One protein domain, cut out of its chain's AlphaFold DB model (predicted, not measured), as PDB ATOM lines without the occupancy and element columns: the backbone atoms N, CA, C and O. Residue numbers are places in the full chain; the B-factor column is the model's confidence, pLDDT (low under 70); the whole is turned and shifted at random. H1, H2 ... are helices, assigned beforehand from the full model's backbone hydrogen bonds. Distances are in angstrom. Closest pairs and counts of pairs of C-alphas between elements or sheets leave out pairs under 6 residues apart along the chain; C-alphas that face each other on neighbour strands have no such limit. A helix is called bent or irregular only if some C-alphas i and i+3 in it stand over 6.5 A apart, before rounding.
ATOM      1  N   LYS A 189      19.328 -22.866 -76.159       59.91
ATOM      2  CA  LYS A 189      19.549 -22.576 -77.591       59.91
ATOM      3  C   LYS A 189      20.803 -23.262 -78.147       59.91
ATOM      4  O   LYS A 189      20.872 -23.563 -79.332       59.91
ATOM      5  N   ARG A 190      21.815 -23.457 -77.293       55.25
ATOM      6  CA  ARG A 190      23.115 -24.032 -77.658       55.25
ATOM      7  C   ARG A 190      23.155 -25.562 -77.541       55.25
ATOM      8  O   ARG A 190      24.172 -26.136 -77.918       55.25
ATOM      9  N   LEU A 191      22.095 -26.202 -77.030       52.62
ATOM     10  CA  LEU A 191      22.002 -27.660 -76.919       52.62
ATOM     11  C   LEU A 191      21.619 -28.258 -78.272       52.62
ATOM     12  O   LEU A 191      20.545 -27.971 -78.800       52.62
ATOM     13  N   GLY A 192      22.510 -29.067 -78.832       50.12
ATOM     14  CA  GLY A 192      22.366 -29.622 -80.180       50.12
ATOM     15  C   GLY A 192      23.685 -29.826 -80.926       50.12
ATOM     16  O   GLY A 192      23.669 -30.271 -82.070       50.12
ATOM     17  N   LYS A 193      24.835 -29.519 -80.308       54.97
ATOM     18  CA  LYS A 193      26.149 -29.932 -80.823       54.97
ATOM     19  C   LYS A 193      26.621 -31.109 -79.968       54.97
ATOM     20  O   LYS A 193      27.214 -30.920 -78.914       54.97
ATOM     21  N   GLU A 194      26.336 -32.325 -80.425       56.91
ATOM     22  CA  GLU A 194      26.405 -33.564 -79.627       56.91
ATOM     23  C   GLU A 194      27.806 -33.899 -79.065       56.91
ATOM     24  O   GLU A 194      27.934 -34.449 -77.972       56.91
ATOM     25  N   ALA A 195      28.885 -33.524 -79.761       54.88
ATOM     26  CA  ALA A 195      30.251 -33.916 -79.394       54.88
ATOM     27  C   ALA A 195      30.831 -33.228 -78.125       54.88
ATOM     28  O   ALA A 195      31.373 -33.927 -77.262       54.88
ATOM     29  N   PRO A 196      30.755 -31.892 -77.942       63.44
ATOM     30  CA  PRO A 196      31.253 -31.235 -76.725       63.44
ATOM     31  C   PRO A 196      30.405 -31.502 -75.466       63.44
ATOM     32  O   PRO A 196      30.920 -31.372 -74.351       63.44
ATOM     33  N   GLU A 197      29.135 -31.890 -75.616       65.62
ATOM     34  CA  GLU A 197      28.192 -32.082 -74.505       65.62
ATOM     35  C   GLU A 197      28.492 -33.350 -73.690       65.62
ATOM     36  O   GLU A 197      28.518 -33.302 -72.457       65.62
ATOM     37  N   ILE A 198      28.824 -34.459 -74.359       72.06
ATOM     38  CA  ILE A 198      29.167 -35.731 -73.700       72.06
ATOM     39  C   ILE A 198      30.452 -35.583 -72.877       72.06
ATOM     40  O   ILE A 198      30.506 -35.998 -71.717       72.06
ATOM     41  N   ARG A 199      31.479 -34.922 -73.432       76.12
ATOM     42  CA  ARG A 199      32.740 -34.648 -72.721       76.12
ATOM     43  C   ARG A 199      32.507 -33.802 -71.468       76.12
ATOM     44  O   ARG A 199      33.100 -34.070 -70.422       76.12
ATOM     45  N   LEU A 200      31.643 -32.789 -71.558       76.25
ATOM     46  CA  LEU A 200      31.293 -31.941 -70.419       76.25
ATOM     47  C   LEU A 200      30.523 -32.721 -69.345       76.25
ATOM     48  O   LEU A 200      30.817 -32.561 -68.159       76.25
ATOM     49  N   LEU A 201      29.576 -33.573 -69.745       79.44
ATOM     50  CA  LEU A 201      28.817 -34.412 -68.820       79.44
ATOM     51  C   LEU A 201      29.730 -35.404 -68.098       79.44
ATOM     52  O   LEU A 201      29.676 -35.475 -66.873       79.44
ATOM     53  N   LEU A 202      30.614 -36.097 -68.820       82.62
ATOM     54  CA  LEU A 202      31.588 -37.019 -68.226       82.62
ATOM     55  C   LEU A 202      32.515 -36.305 -67.237       82.62
ATOM     56  O   LEU A 202      32.712 -36.791 -66.125       82.62
ATOM     57  N   ARG A 203      33.021 -35.113 -67.587       83.12
ATOM     58  CA  ARG A 203      33.841 -34.298 -66.678       83.12
ATOM     59  C   ARG A 203      33.076 -33.921 -65.408       83.12
ATOM     60  O   ARG A 203      33.615 -34.068 -64.316       83.12
ATOM     61  N   ARG A 204      31.825 -33.459 -65.525       82.50
ATOM     62  CA  ARG A 204      30.982 -33.128 -64.359       82.50
ATOM     63  C   ARG A 204      30.656 -34.364 -63.520       82.50
ATOM     64  O   ARG A 204      30.709 -34.291 -62.297       82.50
ATOM     65  N   GLY A 205      30.372 -35.496 -64.164       86.44
ATOM     66  CA  GLY A 205      30.147 -36.782 -63.506       86.44
ATOM     67  C   GLY A 205      31.364 -37.236 -62.703       86.44
ATOM     68  O   GLY A 205      31.228 -37.604 -61.540       86.44
ATOM     69  N   PHE A 206      32.563 -37.115 -63.276       88.25
ATOM     70  CA  PHE A 206      33.816 -37.407 -62.580       88.25
ATOM     71  C   PHE A 206      34.058 -36.464 -61.391       88.25
ATOM     72  O   PHE A 206      34.409 -36.920 -60.305       88.25
ATOM     73  N   THR A 207      33.810 -35.161 -61.546       85.81
ATOM     74  CA  THR A 207      33.897 -34.205 -60.428       85.81
ATOM     75  C   THR A 207      32.935 -34.570 -59.295       85.81
ATOM     76  O   THR A 207      33.338 -34.587 -58.133       85.81
ATOM     77  N   LEU A 208      31.679 -34.908 -59.616       87.31
ATOM     78  CA  LEU A 208      30.689 -35.349 -58.626       87.31
ATOM     79  C   LEU A 208      31.117 -36.642 -57.926       87.31
ATOM     80  O   LEU A 208      30.936 -36.759 -56.716       87.31
ATOM     81  N   TYR A 209      31.721 -37.579 -58.658       90.38
ATOM     82  CA  TYR A 209      32.287 -38.797 -58.085       90.38
ATOM     83  C   TYR A 209      33.405 -38.483 -57.079       90.38
ATOM     84  O   TYR A 209      33.344 -38.948 -55.942       90.38
ATOM     85  N   MET A 210      34.369 -37.629 -57.437       90.88
ATOM     86  CA  MET A 210      35.447 -37.227 -56.521       90.88
ATOM     87  C   MET A 210      34.906 -36.519 -55.271       90.88
ATOM     88  O   MET A 210      35.335 -36.811 -54.155       90.88
ATOM     89  N   MET A 211      33.916 -35.632 -55.435       89.06
ATOM     90  CA  MET A 211      33.228 -35.006 -54.302       89.06
ATOM     91  C   MET A 211      32.529 -36.048 -53.422       89.06
ATOM     92  O   MET A 211      32.614 -35.958 -52.201       89.06
ATOM     93  N   ALA A 212      31.875 -37.052 -54.012       89.62
ATOM     94  CA  ALA A 212      31.203 -38.113 -53.270       89.62
ATOM     95  C   ALA A 212      32.189 -38.959 -52.449       89.62
ATOM     96  O   ALA A 212      31.936 -39.186 -51.269       89.62
ATOM     97  N   VAL A 213      33.333 -39.355 -53.023       91.00
ATOM     98  CA  VAL A 213      34.378 -40.116 -52.309       91.00
ATOM     99  C   VAL A 213      34.860 -39.362 -51.067       91.00
ATOM    100  O   VAL A 213      34.986 -39.956 -49.998       91.00
ATOM    101  N   ILE A 214      35.059 -38.045 -51.178       88.69
ATOM    102  CA  ILE A 214      35.445 -37.201 -50.041       88.69
ATOM    103  C   ILE A 214      34.294 -37.072 -49.034       88.69
ATOM    104  O   ILE A 214      34.530 -37.100 -47.831       88.69
ATOM    105  N   LEU A 215      33.049 -36.923 -49.496       90.00
ATOM    106  CA  LEU A 215      31.887 -36.659 -48.643       90.00
ATOM    107  C   LEU A 215      31.399 -37.873 -47.846       90.00
ATOM    108  O   LEU A 215      30.900 -37.684 -46.737       90.00
ATOM    109  N   VAL A 216      31.513 -39.093 -48.380       91.06
ATOM    110  CA  VAL A 216      30.934 -40.304 -47.769       91.06
ATOM    111  C   VAL A 216      31.410 -40.528 -46.322       91.06
ATOM    112  O   VAL A 216      30.543 -40.654 -45.453       91.06
ATOM    113  N   PRO A 217      32.720 -40.497 -45.996       88.75
ATOM    114  CA  PRO A 217      33.185 -40.672 -44.617       88.75
ATOM    115  C   PRO A 217      32.623 -39.617 -43.656       88.75
ATOM    116  O   PRO A 217      32.162 -39.943 -42.562       88.75
ATOM    117  N   PHE A 218      32.591 -38.348 -44.077       88.62
ATOM    118  CA  PHE A 218      32.044 -37.267 -43.253       88.62
ATOM    119  C   PHE A 218      30.532 -37.367 -43.093       88.62
ATOM    120  O   PHE A 218      30.008 -37.002 -42.044       88.62
ATOM    121  N   PHE A 219      29.825 -37.865 -44.107       86.81
ATOM    122  CA  PHE A 219      28.389 -38.073 -44.026       86.81
ATOM    123  C   PHE A 219      28.048 -39.148 -42.995       86.81
ATOM    124  O   PHE A 219      27.155 -38.927 -42.186       86.81
ATOM    125  N   VAL A 220      28.801 -40.254 -42.953       88.31
ATOM    126  CA  VAL A 220      28.628 -41.313 -41.942       88.31
ATOM    127  C   VAL A 220      28.808 -40.761 -40.525       88.31
ATOM    128  O   VAL A 220      27.978 -41.026 -39.657       88.31
ATOM    129  N   VAL A 221      29.832 -39.932 -40.304       86.38
ATOM    130  CA  VAL A 221      30.064 -39.265 -39.010       86.38
ATOM    131  C   VAL A 221      28.978 -38.223 -38.702       86.38
ATOM    132  O   VAL A 221      28.546 -38.082 -37.564       86.38
ATOM    133  N   ALA A 222      28.483 -37.483 -39.694       84.56
ATOM    134  CA  ALA A 222      27.497 -36.425 -39.474       84.56
ATOM    135  C   ALA A 222      26.050 -36.936 -39.315       84.56
ATOM    136  O   ALA A 222      25.221 -36.240 -38.720       84.56
ATOM    137  N   LEU A 223      25.723 -38.120 -39.844       85.75
ATOM    138  CA  LEU A 223      24.358 -38.658 -39.918       85.75
ATOM    139  C   LEU A 223      23.656 -38.763 -38.548       85.75
ATOM    140  O   LEU A 223      22.519 -38.289 -38.453       85.75
ATOM    141  N   PRO A 224      24.289 -39.279 -37.470       85.50
ATOM    142  CA  PRO A 224      23.645 -39.391 -36.160       85.50
ATOM    143  C   PRO A 224      23.272 -38.023 -35.580       85.50
ATOM    144  O   PRO A 224      22.147 -37.823 -35.118       85.50
ATOM    145  N   ILE A 225      24.185 -37.048 -35.676       82.69
ATOM    146  CA  ILE A 225      23.938 -35.673 -35.229       82.69
ATOM    147  C   ILE A 225      22.812 -35.048 -36.055       82.69
ATOM    148  O   ILE A 225      21.883 -34.459 -35.503       82.69
ATOM    149  N   GLY A 226      22.885 -35.190 -37.382       77.88
ATOM    150  CA  GLY A 226      21.890 -34.658 -38.307       77.88
ATOM    151  C   GLY A 226      20.488 -35.183 -38.002       77.88
ATOM    152  O   GLY A 226      19.539 -34.397 -37.972       77.88
ATOM    153  N   GLY A 227      20.363 -36.479 -37.700       80.62
ATOM    154  CA  GLY A 227      19.109 -37.112 -37.293       80.62
ATOM    155  C   GLY A 227      18.550 -36.548 -35.985       80.62
ATOM    156  O   GLY A 227      17.382 -36.157 -35.937       80.62
ATOM    157  N   VAL A 228      19.385 -36.430 -34.944       80.50
ATOM    158  CA  VAL A 228      18.982 -35.876 -33.637       80.50
ATOM    159  C   VAL A 228      18.545 -34.416 -33.763       80.50
ATOM    160  O   VAL A 228      17.461 -34.053 -33.297       80.50
ATOM    161  N   ILE A 229      19.339 -33.581 -34.446       76.31
ATOM    162  CA  ILE A 229      18.999 -32.172 -34.690       76.31
ATOM    163  C   ILE A 229      17.685 -32.078 -35.466       76.31
ATOM    164  O   ILE A 229      16.792 -31.327 -35.072       76.31
ATOM    165  N   HIS A 230      17.530 -32.860 -36.539       76.06
ATOM    166  CA  HIS A 230      16.320 -32.847 -37.355       76.06
ATOM    167  C   HIS A 230      15.078 -33.229 -36.543       76.06
ATOM    168  O   HIS A 230      14.055 -32.545 -36.633       76.06
ATOM    169  N   HIS A 231      15.167 -34.282 -35.731       81.12
ATOM    170  CA  HIS A 231      14.058 -34.756 -34.910       81.12
ATOM    171  C   HIS A 231      13.635 -33.709 -33.866       81.12
ATOM    172  O   HIS A 231      12.462 -33.325 -33.806       81.12
ATOM    173  N   LEU A 232      14.594 -33.180 -33.095       76.44
ATOM    174  CA  LEU A 232      14.329 -32.167 -32.069       76.44
ATOM    175  C   LEU A 232      13.784 -30.865 -32.680       76.44
ATOM    176  O   LEU A 232      12.822 -30.289 -32.164       76.44
ATOM    177  N   ALA A 233      14.352 -30.420 -33.805       69.31
ATOM    178  CA  ALA A 233      13.915 -29.212 -34.496       69.31
ATOM    179  C   ALA A 233      12.524 -29.355 -35.118       69.31
ATOM    180  O   ALA A 233      11.732 -28.413 -35.071       69.31
ATOM    181  N   SER A 234      12.193 -30.529 -35.665       71.38
ATOM    182  CA  SER A 234      10.866 -30.805 -36.225       71.38
ATOM    183  C   SER A 234       9.781 -30.782 -35.141       71.38
ATOM    184  O   SER A 234       8.750 -30.123 -35.302       71.38
ATOM    185  N   LYS A 235      10.056 -31.390 -33.978       73.12
ATOM    186  CA  LYS A 235       9.142 -31.400 -32.825       73.12
ATOM    187  C   LYS A 235       8.881 -29.989 -32.285       73.12
ATOM    188  O   LYS A 235       7.735 -29.619 -32.031       73.12
ATOM    189  N   LYS A 236       9.928 -29.162 -32.165       66.56
ATOM    190  CA  LYS A 236       9.809 -27.763 -31.717       66.56
ATOM    191  C   LYS A 236       9.116 -26.878 -32.761       66.56
ATOM    192  O   LYS A 236       8.320 -26.024 -32.383       66.56
ATOM    193  N   LYS A 237       9.369 -27.100 -34.061       59.47
ATOM    194  CA  LYS A 237       8.677 -26.405 -35.159       59.47
ATOM    195  C   LYS A 237       7.169 -26.629 -35.076       59.47
ATOM    196  O   LYS A 237       6.425 -25.659 -35.127       59.47
ATOM    197  N   SER A 238       6.736 -27.882 -34.927       61.75
ATOM    198  CA  SER A 238       5.312 -28.226 -34.822       61.75
ATOM    199  C   SER A 238       4.647 -27.525 -33.631       61.75
ATOM    200  O   SER A 238       3.606 -26.901 -33.810       61.75
ATOM    201  N   LYS A 239       5.309 -27.503 -32.465       65.81
ATOM    202  CA  LYS A 239       4.824 -26.799 -31.267       65.81
ATOM    203  C   LYS A 239       4.753 -25.272 -31.443       65.81
ATOM    204  O   LYS A 239       3.778 -24.639 -31.055       65.81
ATOM    205  N   ALA A 240       5.764 -24.670 -32.070       58.16
ATOM    206  CA  ALA A 240       5.791 -23.228 -32.316       58.16
ATOM    207  C   ALA A 240       4.783 -22.776 -33.387       58.16
ATOM    208  O   ALA A 240       4.328 -21.633 -33.344       58.16
ATOM    209  N   LEU A 241       4.455 -23.653 -34.343       59.50
ATOM    210  CA  LEU A 241       3.415 -23.416 -35.344       59.50
ATOM    211  C   LEU A 241       2.018 -23.471 -34.705       59.50
ATOM    212  O   LEU A 241       1.170 -22.657 -35.042       59.50
ATOM    213  N   SER A 242       1.793 -24.382 -33.749       59.75
ATOM    214  CA  SER A 242       0.510 -24.489 -33.037       59.75
ATOM    215  C   SER A 242       0.261 -23.365 -32.026       59.75
ATOM    216  O   SER A 242      -0.887 -23.027 -31.765       59.75
ATOM    217  N   GLU A 243       1.313 -22.775 -31.449       65.50
ATOM    218  CA  GLU A 243       1.191 -21.726 -30.421       65.50
ATOM    219  C   GLU A 243       1.122 -20.297 -30.999       65.50
ATOM    220  O   GLU A 243       0.766 -19.361 -30.282       65.50
ATOM    221  N   SER A 244       1.456 -20.086 -32.279       48.62
ATOM    222  CA  SER A 244       1.588 -18.741 -32.854       48.62
ATOM    223  C   SER A 244       0.569 -18.462 -33.954       48.62
ATOM    224  O   SER A 244       0.615 -19.059 -35.023       48.62
ATOM    225  N   ARG A 245      -0.287 -17.455 -33.736       45.22
ATOM    226  CA  ARG A 245      -1.269 -16.977 -34.731       45.22
ATOM    227  C   ARG A 245      -0.647 -16.285 -35.957       45.22
ATOM    228  O   ARG A 245      -1.361 -16.025 -36.914       45.22
ATOM    229  N   VAL A 246       0.653 -15.968 -35.926       43.78
ATOM    230  CA  VAL A 246       1.326 -15.108 -36.926       43.78
ATOM    231  C   VAL A 246       2.368 -15.875 -37.761       43.78
ATOM    232  O   VAL A 246       2.849 -15.381 -38.775       43.78
ATOM    233  N   LYS A 247       2.734 -17.108 -37.379       50.84
ATOM    234  CA  LYS A 247       3.777 -17.889 -38.071       50.84
ATOM    235  C   LYS A 247       3.167 -18.818 -39.118       50.84
ATOM    236  O   LYS A 247       2.533 -19.806 -38.770       50.84
ATOM    237  N   ILE A 248       3.423 -18.536 -40.395       54.25
ATOM    238  CA  ILE A 248       2.853 -19.289 -41.526       54.25
ATOM    239  C   ILE A 248       3.682 -20.548 -41.837       54.25
ATOM    240  O   ILE A 248       3.121 -21.618 -42.063       54.25
ATOM    241  N   VAL A 249       5.023 -20.459 -41.830       55.38
ATOM    242  CA  VAL A 249       5.911 -21.583 -42.199       55.38
ATOM    243  C   VAL A 249       6.820 -22.004 -41.042       55.38
ATOM    244  O   VAL A 249       7.167 -23.187 -40.936       55.38
ATOM    245  N   GLY A 250       7.209 -21.068 -40.168       55.22
ATOM    246  CA  GLY A 250       8.042 -21.348 -38.993       55.22
ATOM    247  C   GLY A 250       9.469 -21.771 -39.360       55.22
ATOM    248  O   GLY A 250      10.119 -22.509 -38.610       55.22
ATOM    249  N   ALA A 251       9.945 -21.354 -40.537       56.59
ATOM    250  CA  ALA A 251      11.286 -21.659 -41.026       56.59
ATOM    251  C   ALA A 251      12.370 -20.993 -40.161       56.59
ATOM    252  O   ALA A 251      13.402 -21.614 -39.889       56.59
ATOM    253  N   ASP A 252      12.091 -19.798 -39.645       58.94
ATOM    254  CA  ASP A 252      12.992 -19.035 -38.774       58.94
ATOM    255  C   ASP A 252      13.230 -19.723 -37.427       58.94
ATOM    256  O   ASP A 252      14.361 -19.799 -36.937       58.94
ATOM    257  N   VAL A 253      12.178 -20.320 -36.856       62.00
ATOM    258  CA  VAL A 253      12.265 -21.084 -35.602       62.00
ATOM    259  C   VAL A 253      13.099 -22.342 -35.807       62.00
ATOM    260  O   VAL A 253      13.971 -22.640 -34.995       62.00
ATOM    261  N   LYS A 254      12.871 -23.067 -36.912       63.31
ATOM    262  CA  LYS A 254      13.652 -24.262 -37.250       63.31
ATOM    263  C   LYS A 254      15.133 -23.918 -37.425       63.31
ATOM    264  O   LYS A 254      15.983 -24.628 -36.903       63.31
ATOM    265  N   SER A 255      15.436 -22.831 -38.130       59.84
ATOM    266  CA  SER A 255      16.815 -22.413 -38.405       59.84
ATOM    267  C   SER A 255      17.541 -21.970 -37.134       59.84
ATOM    268  O   SER A 255      18.638 -22.454 -36.863       59.84
ATOM    269  N   SER A 256      16.901 -21.142 -36.305       67.94
ATOM    270  CA  SER A 256      17.460 -20.694 -35.021       67.94
ATOM    271  C   SER A 256      17.675 -21.863 -34.058       67.94
ATOM    272  O   SER A 256      18.712 -21.969 -33.405       67.94
ATOM    273  N   PHE A 257      16.721 -22.795 -34.010       71.81
ATOM    274  CA  PHE A 257      16.815 -23.975 -33.161       71.81
ATOM    275  C   PHE A 257      17.888 -24.957 -33.643       71.81
ATOM    276  O   PHE A 257      18.602 -25.512 -32.817       71.81
ATOM    277  N   ASN A 258      18.066 -25.130 -34.957       71.31
ATOM    278  CA  ASN A 258      19.164 -25.930 -35.504       71.31
ATOM    279  C   ASN A 258      20.535 -25.383 -35.078       71.31
ATOM    280  O   ASN A 258      21.409 -26.168 -34.727       71.31
ATOM    281  N   ILE A 259      20.715 -24.055 -35.088       76.81
ATOM    282  CA  ILE A 259      21.960 -23.410 -34.641       76.81
ATOM    283  C   ILE A 259      22.158 -23.634 -33.141       76.81
ATOM    284  O   ILE A 259      23.232 -24.060 -32.725       76.81
ATOM    285  N   MET A 260      21.117 -23.403 -32.337       78.06
ATOM    286  CA  MET A 260      21.183 -23.575 -30.887       78.06
ATOM    287  C   MET A 260      21.483 -25.028 -30.500       78.06
ATOM    288  O   MET A 260      22.429 -25.281 -29.763       78.06
ATOM    289  N   VAL A 261      20.727 -26.000 -31.021       79.81
ATOM    290  CA  VAL A 261      20.971 -27.427 -30.749       79.81
ATOM    291  C   VAL A 261      22.333 -27.852 -31.282       79.81
ATOM    292  O   VAL A 261      23.047 -28.565 -30.589       79.81
ATOM    293  N   GLY A 262      22.727 -27.384 -32.469       80.81
ATOM    294  CA  GLY A 262      24.060 -27.632 -33.011       80.81
ATOM    295  C   GLY A 262      25.166 -27.167 -32.061       80.81
ATOM    296  O   GLY A 262      26.064 -27.946 -31.760       80.81
ATOM    297  N   ALA A 263      25.067 -25.951 -31.519       85.12
ATOM    298  CA  ALA A 263      26.056 -25.401 -30.591       85.12
ATOM    299  C   ALA A 263      26.222 -26.239 -29.311       85.12
ATOM    300  O   ALA A 263      27.336 -26.355 -28.809       85.12
ATOM    301  N   TYR A 264      25.147 -26.858 -28.811       85.94
ATOM    302  CA  TYR A 264      25.201 -27.698 -27.609       85.94
ATOM    303  C   TYR A 264      25.533 -29.170 -27.886       85.94
ATOM    304  O   TYR A 264      26.150 -29.814 -27.047       85.94
ATOM    305  N   VAL A 265      25.127 -29.726 -29.032       86.19
ATOM    306  CA  VAL A 265      25.278 -31.162 -29.343       86.19
ATOM    307  C   VAL A 265      26.602 -31.467 -30.047       86.19
ATOM    308  O   VAL A 265      27.176 -32.530 -29.826       86.19
ATOM    309  N   ILE A 266      27.116 -30.551 -30.874       87.19
ATOM    310  CA  ILE A 266      28.327 -30.792 -31.672       87.19
ATOM    311  C   ILE A 266      29.588 -30.926 -30.793       87.19
ATOM    312  O   ILE A 266      30.296 -31.917 -30.970       87.19
ATOM    313  N   PRO A 267      29.888 -30.024 -29.832       90.19
ATOM    314  CA  PRO A 267      31.084 -30.157 -28.995       90.19
ATOM    315  C   PRO A 267      31.176 -31.474 -28.201       90.19
ATOM    316  O   PRO A 267      32.212 -32.136 -28.303       90.19
ATOM    317  N   PRO A 268      30.137 -31.926 -27.460       90.94
ATOM    318  CA  PRO A 268      30.217 -33.196 -26.745       90.94
ATOM    319  C   PRO A 268      30.293 -34.385 -27.706       90.94
ATOM    320  O   PRO A 268      30.998 -35.343 -27.419       90.94
ATOM    321  N   TYR A 269      29.643 -34.320 -28.871       89.75
ATOM    322  CA  TYR A 269      29.747 -35.375 -29.878       89.75
ATOM    323  C   TYR A 269      31.178 -35.533 -30.419       89.75
ATOM    324  O   TYR A 269      31.690 -36.648 -30.509       89.75
ATOM    325  N   LEU A 270      31.850 -34.420 -30.728       90.38
ATOM    326  CA  LEU A 270      33.245 -34.425 -31.181       90.38
ATOM    327  C   LEU A 270      34.196 -34.941 -30.093       90.38
ATOM    328  O   LEU A 270      35.116 -35.705 -30.393       90.38
ATOM    329  N   LEU A 271      33.949 -34.579 -28.830       91.69
ATOM    330  CA  LEU A 271      34.683 -35.136 -27.693       91.69
ATOM    331  C   LEU A 271      34.464 -36.645 -27.562       91.69
ATOM    332  O   LEU A 271      35.437 -37.372 -27.402       91.69
ATOM    333  N   CYS A 272      33.230 -37.135 -27.700       91.94
ATOM    334  CA  CYS A 272      32.945 -38.569 -27.681       91.94
ATOM    335  C   CYS A 272      33.704 -39.318 -28.785       91.94
ATOM    336  O   CYS A 272      34.324 -40.337 -28.498       91.94
ATOM    337  N   ILE A 273      33.722 -38.803 -30.021       90.81
ATOM    338  CA  ILE A 273      34.517 -39.397 -31.111       90.81
ATOM    339  C   ILE A 273      36.002 -39.420 -30.749       90.81
ATOM    340  O   ILE A 273      36.667 -40.438 -30.925       90.81
ATOM    341  N   THR A 274      36.514 -38.310 -30.223       91.69
ATOM    342  CA  THR A 274      37.919 -38.192 -29.821       91.69
ATOM    343  C   THR A 274      38.275 -39.211 -28.739       91.69
ATOM    344  O   THR A 274      39.317 -39.855 -28.828       91.69
ATOM    345  N   LEU A 275      37.402 -39.407 -27.745       93.50
ATOM    346  CA  LEU A 275      37.585 -40.389 -26.674       93.50
ATOM    347  C   LEU A 275      37.536 -41.829 -27.190       93.50
ATOM    348  O   LEU A 275      38.333 -42.654 -26.752       93.50
ATOM    349  N   ILE A 276      36.646 -42.127 -28.139       92.69
ATOM    350  CA  ILE A 276      36.599 -43.438 -28.797       92.69
ATOM    351  C   ILE A 276      37.924 -43.693 -29.526       92.69
ATOM    352  O   ILE A 276      38.547 -44.728 -29.322       92.69
ATOM    353  N   ILE A 277      38.414 -42.737 -30.315       92.94
ATOM    354  CA  ILE A 277      39.686 -42.889 -31.043       92.94
ATOM    355  C   ILE A 277      40.871 -43.012 -30.083       92.94
ATOM    356  O   ILE A 277      41.760 -43.827 -30.311       92.94
ATOM    357  N   TYR A 278      40.858 -42.264 -28.980       93.31
ATOM    358  CA  TYR A 278      41.852 -42.406 -27.922       93.31
ATOM    359  C   TYR A 278      41.864 -43.818 -27.316       93.31
ATOM    360  O   TYR A 278      42.935 -44.345 -27.031       93.31
ATOM    361  N   ALA A 279      40.694 -44.443 -27.147       93.94
ATOM    362  CA  ALA A 279      40.578 -45.792 -26.597       93.94
ATOM    363  C   ALA A 279      41.045 -46.898 -27.566       93.94
ATOM    364  O   ALA A 279      41.506 -47.940 -27.106       93.94
ATOM    365  N   PHE A 280      40.926 -46.692 -28.884       93.19
ATOM    366  CA  PHE A 280      41.237 -47.712 -29.899       93.19
ATOM    367  C   PHE A 280      42.581 -47.521 -30.618       93.19
ATOM    368  O   PHE A 280      43.049 -48.461 -31.260       93.19
ATOM    369  N   THR A 281      43.191 -46.336 -30.568       92.56
ATOM    370  CA  THR A 281      44.427 -46.037 -31.313       92.56
ATOM    371  C   THR A 281      45.521 -45.488 -30.392       92.56
ATOM    372  O   THR A 281      46.150 -46.256 -29.668       92.56
ATOM    373  N   ASP A 282      45.785 -44.179 -30.415       93.12
ATOM    374  CA  ASP A 282      46.864 -43.540 -29.668       93.12
ATOM    375  C   ASP A 282      46.543 -42.067 -29.365       93.12
ATOM    376  O   ASP A 282      45.658 -41.445 -29.967       93.12
ATOM    377  N   ARG A 283      47.296 -41.483 -28.424       92.50
ATOM    378  CA  ARG A 283      47.110 -40.094 -27.984       92.50
ATOM    379  C   ARG A 283      47.317 -39.080 -29.109       92.50
ATOM    380  O   ARG A 283      46.597 -38.083 -29.147       92.50
ATOM    381  N   ASN A 284      48.283 -39.298 -29.997       93.50
ATOM    382  CA  ASN A 284      48.613 -38.328 -31.036       93.50
ATOM    383  C   ASN A 284      47.514 -38.302 -32.100       93.50
ATOM    384  O   ASN A 284      47.044 -37.223 -32.457       93.50
ATOM    385  N   THR A 285      47.023 -39.470 -32.521       92.38
ATOM    386  CA  THR A 285      45.884 -39.577 -33.443       92.38
ATOM    387  C   THR A 285      44.622 -38.946 -32.858       92.38
ATOM    388  O   THR A 285      43.939 -38.190 -33.550       92.38
ATOM    389  N   ALA A 286      44.332 -39.165 -31.572       92.50
ATOM    390  CA  ALA A 286      43.187 -38.531 -30.916       92.50
ATOM    391  C   ALA A 286      43.288 -36.993 -30.916       92.50
ATOM    392  O   ALA A 286      42.312 -36.312 -31.226       92.50
ATOM    393  N   LEU A 287      44.472 -36.433 -30.635       92.69
ATOM    394  CA  LEU A 287      44.691 -34.984 -30.691       92.69
ATOM    395  C   LEU A 287      44.534 -34.431 -32.112       92.69
ATOM    396  O   LEU A 287      43.895 -33.395 -32.290       92.69
ATOM    397  N   ILE A 288      45.056 -35.130 -33.125       93.50
ATOM    398  CA  ILE A 288      44.865 -34.747 -34.531       93.50
ATOM    399  C   ILE A 288      43.370 -34.695 -34.856       93.50
ATOM    400  O   ILE A 288      42.897 -33.702 -35.406       93.50
ATOM    401  N   VAL A 289      42.597 -35.712 -34.471       92.06
ATOM    402  CA  VAL A 289      41.153 -35.736 -34.738       92.06
ATOM    403  C   VAL A 289      40.429 -34.612 -33.999       92.06
ATOM    404  O   VAL A 289      39.608 -33.935 -34.613       92.06
ATOM    405  N   LEU A 290      40.759 -34.347 -32.735       91.81
ATOM    406  CA  LEU A 290      40.123 -33.289 -31.946       91.81
ATOM    407  C   LEU A 290      40.203 -31.913 -32.627       91.81
ATOM    408  O   LEU A 290      39.214 -31.181 -32.656       91.81
ATOM    409  N   PHE A 291      41.365 -31.572 -33.191       92.06
ATOM    410  CA  PHE A 291      41.587 -30.271 -33.828       92.06
ATOM    411  C   PHE A 291      41.220 -30.249 -35.318       92.06
ATOM    412  O   PHE A 291      40.707 -29.240 -35.806       92.06
ATOM    413  N   CYS A 292      41.438 -31.341 -36.056       92.50
ATOM    414  CA  CYS A 292      41.202 -31.381 -37.501       92.50
ATOM    415  C   CYS A 292      39.761 -31.744 -37.876       92.50
ATOM    416  O   CYS A 292      39.258 -31.235 -38.878       92.50
ATOM    417  N   LEU A 293      39.066 -32.585 -37.100       89.88
ATOM    418  CA  LEU A 293      37.704 -33.032 -37.419       89.88
ATOM    419  C   LEU A 293      36.686 -31.884 -37.517       89.88
ATOM    420  O   LEU A 293      35.920 -31.892 -38.482       89.88
ATOM    421  N   PRO A 294      36.673 -30.868 -36.626       89.44
ATOM    422  CA  PRO A 294      35.768 -29.728 -36.771       89.44
ATOM    423  C   PRO A 294      35.984 -28.988 -38.097       89.44
ATOM    424  O   PRO A 294      35.023 -28.645 -38.791       89.44
ATOM    425  N   MET A 295      37.248 -28.790 -38.486       90.00
ATOM    426  CA  MET A 295      37.602 -28.134 -39.742       90.00
ATOM    427  C   MET A 295      37.221 -28.999 -40.951       90.00
ATOM    428  O   MET A 295      36.667 -28.497 -41.927       90.00
ATOM    429  N   ALA A 296      37.441 -30.311 -40.872       89.81
ATOM    430  CA  ALA A 296      37.082 -31.250 -41.926       89.81
ATOM    431  C   ALA A 296      35.556 -31.363 -42.113       89.81
ATOM    432  O   ALA A 296      35.073 -31.356 -43.246       89.81
ATOM    433  N   MET A 297      34.775 -31.363 -41.023       86.31
ATOM    434  CA  MET A 297      33.309 -31.283 -41.075       86.31
ATOM    435  C   MET A 297      32.815 -29.952 -41.658       86.31
ATOM    436  O   MET A 297      31.806 -29.915 -42.363       86.31
ATOM    437  N   TYR A 298      33.517 -28.848 -41.400       86.00
ATOM    438  CA  TYR A 298      33.196 -27.570 -42.031       86.00
ATOM    439  C   TYR A 298      33.463 -27.597 -43.542       86.00
ATOM    440  O   TYR A 298      32.610 -27.175 -44.328       86.00
ATOM    441  N   ILE A 299      34.613 -28.130 -43.964       87.38
ATOM    442  CA  ILE A 299      34.967 -28.272 -45.383       87.38
ATOM    443  C   ILE A 299      33.984 -29.204 -46.095       87.38
ATOM    444  O   ILE A 299      33.520 -28.871 -47.185       87.38
ATOM    445  N   SER A 300      33.595 -30.326 -45.483       87.38
ATOM    446  CA  SER A 300      32.614 -31.236 -46.080       87.38
ATOM    447  C   SER A 300      31.271 -30.539 -46.316       87.38
ATOM    448  O   SER A 300      30.689 -30.690 -47.388       87.38
ATOM    449  N   LEU A 301      30.824 -29.665 -45.407       83.00
ATOM    450  CA  LEU A 301      29.627 -28.845 -45.616       83.00
ATOM    451  C   LEU A 301      29.759 -27.896 -46.823       83.00
ATOM    452  O   LEU A 301      28.777 -27.694 -47.538       83.00
ATOM    453  N   LEU A 302      30.947 -27.338 -47.085       83.25
ATOM    454  CA  LEU A 302      31.201 -26.540 -48.295       83.25
ATOM    455  C   LEU A 302      31.138 -27.402 -49.561       83.25
ATOM    456  O   LEU A 302      30.502 -27.002 -50.536       83.25
ATOM    457  N   ILE A 303      31.729 -28.599 -49.528       85.12
ATOM    458  CA  ILE A 303      31.718 -29.533 -50.661       85.12
ATOM    459  C   ILE A 303      30.288 -30.001 -50.964       85.12
ATOM    460  O   ILE A 303      29.914 -30.045 -52.130       85.12
ATOM    461  N   VAL A 304      29.443 -30.268 -49.955       84.69
ATOM    462  CA  VAL A 304      28.019 -30.602 -50.177       84.69
ATOM    463  C   VAL A 304      27.298 -29.480 -50.928       84.69
ATOM    464  O   VAL A 304      26.512 -29.752 -51.837       84.69
ATOM    465  N   GLN A 305      27.542 -28.215 -50.564       79.56
ATOM    466  CA  GLN A 305      26.913 -27.075 -51.241       79.56
ATOM    467  C   GLN A 305      27.295 -27.024 -52.725       79.56
ATOM    468  O   GLN A 305      26.419 -26.805 -53.565       79.56
ATOM    469  N   GLU A 306      28.567 -27.272 -53.035       80.56
ATOM    470  CA  GLU A 306      29.070 -27.293 -54.410       80.56
ATOM    471  C   GLU A 306      28.559 -28.513 -55.187       80.56
ATOM    472  O   GLU A 306      28.051 -28.368 -56.295       80.56
ATOM    473  N   ALA A 307      28.566 -29.699 -54.573       83.81
ATOM    474  CA  ALA A 307      28.054 -30.929 -55.173       83.81
ATOM    475  C   ALA A 307      26.580 -30.795 -55.582       83.81
ATOM    476  O   ALA A 307      26.187 -31.222 -56.665       83.81
ATOM    477  N   VAL A 308      25.751 -30.135 -54.763       80.25
ATOM    478  CA  VAL A 308      24.351 -29.842 -55.117       80.25
ATOM    479  C   VAL A 308      24.253 -28.882 -56.308       80.25
ATOM    480  O   VAL A 308      23.332 -28.998 -57.122       80.25
ATOM    481  N   MET A 309      25.158 -27.909 -56.420       74.06
ATOM    482  CA  MET A 309      25.179 -26.966 -57.539       74.06
ATOM    483  C   MET A 309      25.616 -27.640 -58.839       74.06
ATOM    484  O   MET A 309      24.940 -27.452 -59.855       74.06
ATOM    485  N   GLU A 310      26.659 -28.465 -58.781       78.00
ATOM    486  CA  GLU A 310      27.157 -29.268 -59.898       78.00
ATOM    487  C   GLU A 310      26.138 -30.315 -60.351       78.00
ATOM    488  O   GLU A 310      25.839 -30.397 -61.541       78.00
ATOM    489  N   LEU A 311      25.492 -31.029 -59.423       80.12
ATOM    490  CA  LEU A 311      24.425 -31.981 -59.743       80.12
ATOM    491  C   LEU A 311      23.277 -31.296 -60.490       80.12
ATOM    492  O   LEU A 311      22.810 -31.778 -61.520       80.12
ATOM    493  N   ARG A 312      22.852 -30.121 -60.013       73.00
ATOM    494  CA  ARG A 312      21.820 -29.328 -60.693       73.00
ATOM    495  C   ARG A 312      22.266 -28.799 -62.052       73.00
ATOM    496  O   ARG A 312      21.402 -28.462 -62.853       73.00
ATOM    497  N   ALA A 313      23.563 -28.628 -62.295       71.25
ATOM    498  CA  ALA A 313      24.096 -28.212 -63.590       71.25
ATOM    499  C   ALA A 313      24.242 -29.392 -64.563       71.25
ATOM    500  O   ALA A 313      24.030 -29.212 -65.760       71.25
ATOM    501  N   ALA A 314      24.545 -30.585 -64.053       74.75
ATOM    502  CA  ALA A 314      24.631 -31.819 -64.825       74.75
ATOM    503  C   ALA A 314      23.252 -32.352 -65.244       74.75
ATOM    504  O   ALA A 314      23.115 -32.883 -66.342       74.75
ATOM    505  N   LEU A 315      22.220 -32.177 -64.409       72.69
ATOM    506  CA  LEU A 315      20.885 -32.734 -64.655       72.69
ATOM    507  C   LEU A 315      20.264 -32.277 -65.993       72.69
ATOM    508  O   LEU A 315      19.818 -33.143 -66.737       72.69
ATOM    509  N   PRO A 316      20.280 -30.987 -66.386       67.94
ATOM    510  CA  PRO A 316      19.765 -30.577 -67.694       67.94
ATOM    511  C   PRO A 316      20.569 -31.116 -68.879       67.94
ATOM    512  O   PRO A 316      19.964 -31.394 -69.904       67.94
ATOM    513  N   LEU A 317      21.892 -31.292 -68.744       71.06
ATOM    514  CA  LEU A 317      22.734 -31.904 -69.786       71.06
ATOM    515  C   LEU A 317      22.399 -33.389 -69.961       71.06
ATOM    516  O   LEU A 317      22.354 -33.912 -71.067       71.06
ATOM    517  N   PHE A 318      22.139 -34.082 -68.855       73.38
ATOM    518  CA  PHE A 318      21.675 -35.464 -68.890       73.38
ATOM    519  C   PHE A 318      20.281 -35.564 -69.521       73.38
ATOM    520  O   PHE A 318      20.039 -36.396 -70.391       73.38
ATOM    521  N   MET A 319      19.369 -34.672 -69.130       67.19
ATOM    522  CA  MET A 319      18.014 -34.634 -69.674       67.19
ATOM    523  C   MET A 319      17.975 -34.197 -71.141       67.19
ATOM    524  O   MET A 319      17.092 -34.658 -71.854       67.19
ATOM    525  N   SER A 320      18.903 -33.361 -71.616       68.00
ATOM    526  CA  SER A 320      18.983 -32.989 -73.036       68.00
ATOM    527  C   SER A 320      19.444 -34.141 -73.923       68.00
ATOM    528  O   SER A 320      19.046 -34.195 -75.079       68.00
ATOM    529  N   LEU A 321      20.239 -35.070 -73.383       70.19
ATOM    530  CA  LEU A 321      20.652 -36.291 -74.081       70.19
ATOM    531  C   LEU A 321      19.540 -37.353 -74.116       70.19
ATOM    532  O   LEU A 321      19.483 -38.146 -75.050       70.19
ATOM    533  N   ILE A 322      18.670 -37.390 -73.100       63.09
ATOM    534  CA  ILE A 322      17.639 -38.436 -72.940       63.09
ATOM    535  C   ILE A 322      16.269 -38.008 -73.471       63.09
ATOM    536  O   ILE A 322      15.524 -38.824 -74.011       63.09
ATOM    537  N   SER A 323      15.894 -36.743 -73.286       57.75
ATOM    538  CA  SER A 323      14.577 -36.233 -73.658       57.75
ATOM    539  C   SER A 323      14.609 -35.673 -75.070       57.75
ATOM    540  O   SER A 323      15.458 -34.847 -75.406       57.75
ATOM    541  N   GLN A 324      13.641 -36.071 -75.895       57.19
ATOM    542  CA  GLN A 324      13.491 -35.519 -77.236       57.19
ATOM    543  C   GLN A 324      13.424 -33.987 -77.183       57.19
ATOM    544  O   GLN A 324      12.588 -33.416 -76.479       57.19
ATOM    545  N   HIS A 325      14.270 -33.334 -77.988       62.84
ATOM    546  CA  HIS A 325      14.492 -31.883 -78.071       62.84
ATOM    547  C   HIS A 325      13.231 -30.991 -78.043       62.84
ATOM    548  O   HIS A 325      13.332 -29.807 -77.735       62.84
ATOM    549  N   LYS A 326      12.035 -31.521 -78.330       74.56
ATOM    550  CA  LYS A 326      10.767 -30.779 -78.411       74.56
ATOM    551  C   LYS A 326      10.356 -30.082 -77.106       74.56
ATOM    552  O   LYS A 326       9.937 -28.932 -77.167       74.56
ATOM    553  N   GLN A 327      10.471 -30.727 -75.939       79.12
ATOM    554  CA  GLN A 327      10.054 -30.104 -74.666       79.12
ATOM    555  C   GLN A 327      10.995 -28.966 -74.249       79.12
ATOM    556  O   GLN A 327      10.544 -27.889 -73.864       79.12
ATOM    557  N   PHE A 328      12.305 -29.177 -74.392       76.62
ATOM    558  CA  PHE A 328      13.321 -28.158 -74.119       76.62
ATOM    559  C   PHE A 328      13.271 -27.001 -75.118       76.62
ATOM    560  O   PHE A 328      13.422 -25.846 -74.725       76.62
ATOM    561  N   ARG A 329      12.991 -27.293 -76.391       78.50
ATOM    562  CA  ARG A 329      12.764 -26.278 -77.420       78.50
ATOM    563  C   ARG A 329      11.525 -25.440 -77.115       78.50
ATOM    564  O   ARG A 329      11.628 -24.222 -77.115       78.50
ATOM    565  N   ARG A 330      10.408 -26.072 -76.738       85.19
ATOM    566  CA  ARG A 330       9.197 -25.360 -76.300       85.19
ATOM    567  C   ARG A 330       9.459 -24.494 -75.067       85.19
ATOM    568  O   ARG A 330       8.997 -23.363 -75.012       85.19
ATOM    569  N   LEU A 331      10.216 -24.997 -74.087       85.12
ATOM    570  CA  LEU A 331      10.613 -24.220 -72.906       85.12
ATOM    571  C   LEU A 331      11.430 -22.977 -73.296       85.12
ATOM    572  O   LEU A 331      11.235 -21.909 -72.719       85.12
ATOM    573  N   TYR A 332      12.344 -23.122 -74.256       83.62
ATOM    574  CA  TYR A 332      13.141 -22.018 -74.778       83.62
ATOM    575  C   TYR A 332      12.280 -20.996 -75.540       83.62
ATOM    576  O   TYR A 332      12.374 -19.805 -75.260       83.62
ATOM    577  N   GLU A 333      11.394 -21.456 -76.427       87.44
ATOM    578  CA  GLU A 333      10.454 -20.612 -77.181       87.44
ATOM    579  C   GLU A 333       9.535 -19.815 -76.236       87.44
ATOM    580  O   GLU A 333       9.475 -18.592 -76.327       87.44
ATOM    581  N   MET A 334       8.934 -20.472 -75.234       90.25
ATOM    582  CA  MET A 334       8.134 -19.800 -74.198       90.25
ATOM    583  C   MET A 334       8.929 -18.723 -73.453       90.25
ATOM    584  O   MET A 334       8.386 -17.677 -73.100       90.25
ATOM    585  N   ARG A 335      10.213 -18.978 -73.178       90.06
ATOM    586  CA  ARG A 335      11.071 -18.007 -72.498       90.06
ATOM    587  C   ARG A 335      11.324 -16.785 -73.377       90.06
ATOM    588  O   ARG A 335      11.211 -15.676 -72.875       90.06
ATOM    589  N   GLU A 336      11.675 -16.973 -74.647       89.56
ATOM    590  CA  GLU A 336      11.913 -15.872 -75.596       89.56
ATOM    591  C   GLU A 336      10.672 -14.978 -75.734       89.56
ATOM    592  O   GLU A 336      10.772 -13.760 -75.587       89.56
ATOM    593  N   GLU A 337       9.489 -15.576 -75.892       92.62
ATOM    594  CA  GLU A 337       8.220 -14.839 -75.930       92.62
ATOM    595  C   GLU A 337       7.999 -14.006 -74.659       92.62
ATOM    596  O   GLU A 337       7.645 -12.827 -74.726       92.62
ATOM    597  N   LEU A 338       8.249 -14.599 -73.486       93.62
ATOM    598  CA  LEU A 338       8.114 -13.917 -72.201       93.62
ATOM    599  C   LEU A 338       9.148 -12.809 -71.993       93.62
ATOM    600  O   LEU A 338       8.823 -11.810 -71.358       93.62
ATOM    601  N   VAL A 339      10.370 -12.959 -72.505       91.75
ATOM    602  CA  VAL A 339      11.411 -11.919 -72.447       91.75
ATOM    603  C   VAL A 339      10.994 -10.711 -73.283       91.75
ATOM    604  O   VAL A 339      11.095  -9.580 -72.811       91.75
ATOM    605  N   VAL A 340      10.485 -10.935 -74.499       91.81
ATOM    606  CA  VAL A 340       9.987  -9.857 -75.369       91.81
ATOM    607  C   VAL A 340       8.814  -9.132 -74.710       91.81
ATOM    608  O   VAL A 340       8.787  -7.901 -74.681       91.81
ATOM    609  N   LEU A 341       7.874  -9.883 -74.133       92.00
ATOM    610  CA  LEU A 341       6.724  -9.320 -73.427       92.00
ATOM    611  C   LEU A 341       7.170  -8.534 -72.181       92.00
ATOM    612  O   LEU A 341       6.735  -7.405 -71.980       92.00
ATOM    613  N   ALA A 342       8.101  -9.079 -71.392       91.69
ATOM    614  CA  ALA A 342       8.660  -8.410 -70.222       91.69
ATOM    615  C   ALA A 342       9.316  -7.070 -70.584       91.69
ATOM    616  O   ALA A 342       9.070  -6.075 -69.905       91.69
ATOM    617  N   LYS A 343      10.119  -7.030 -71.656       90.62
ATOM    618  CA  LYS A 343      10.738  -5.789 -72.146       90.62
ATOM    619  C   LYS A 343       9.689  -4.769 -72.584       90.62
ATOM    620  O   LYS A 343       9.742  -3.638 -72.128       90.62
ATOM    621  N   ARG A 344       8.689  -5.187 -73.369       90.50
ATOM    622  CA  ARG A 344       7.588  -4.312 -73.812       90.50
ATOM    623  C   ARG A 344       6.838  -3.677 -72.637       90.50
ATOM    624  O   ARG A 344       6.583  -2.476 -72.653       90.50
TER     625      ARG A 344
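What this domain is: This is residues 189 to 344 of the 391 residues of the protein "Glycerol-3-phosphate O-acyltransferase" of Strigomonas culicis (UniProt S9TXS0). Two long helix arms, H1a and H3b, run side by side in opposite ways as a long bar; at one end of it H1 turns sharply into H1b, which makes a hairpin with H2a, while H2b and H3a make a second, smaller hairpin that leads back into the bar. H4 stands crosswise at the bar's other end, where its residues 334 to 344 stick out. The printed part has 156 residues with four named helices, H1 to H4 in order, and no named strand: all helix. It is flat, 63 by 50 by 25 A, and only just extended, close to loose, with a radius of gyration of the C-alphas of 22.9 A.

Where its parts are: H1, residues 194 to 243, was assigned as one helix by its hydrogen bonds but is bent, with C-alphas 221 and 224 7.0 A apart. Its arms are H1a, 194 to 221, 41.2 A long from (26.405, -33.564, -79.627), and H1b, 224 to 243, 29.1 A. H1a is irregular, with C-alphas 214 and 217 6.8 A apart. H2, residues 251 to 280, and H3, residues 283 to 322, were likewise each assigned as one helix but are bent: C-alphas 264 and 267, and 291 and 294, are 6.5 A apart. Their arms are H2a, 251 to 264, and H2b, 267 to 280, each 20.3 A; H3a, 283 to 291, 12.7 A, and H3b, 294 to 322, 41.4 A. H4, residues 326 to 344, spans 27.1 A and ends at (7.588, -4.312, -73.812).

How they stand to each other: H1a touches H3b, opposite ways at a shallow tilt of 31 degrees; their closest C-alphas, of Leu 215 and Ser 300, are 6.0 A apart. H1a and H1b are about perpendicular, at 89 degrees. The hairpin H1b and H2a touch at a steep tilt of 43 degrees, closest at C-alphas of Ala 233 and Lys 254, 5.7 A. The hairpin H2b and H3a touch at a shallow tilt of 20 degrees, closest at C-alphas of Tyr 278 and Ala 286, 5.1 A. H4 touches no helix. Every O i to N i+4 pair is within hydrogen-bond range in H1b, H2a, H2b, H3a and H4, against 20 of 24 in H1a and 23 of 25 in H3b.

The domain as a whole: The farthest C-alphas, of Ala 279 and Arg 344, are 71.0 A apart. The printed part has no cut and no long link. Mean pLDDT of the printed part is 78.8; 38 residues are under 70, among them 189 to 197 and 236 to 256.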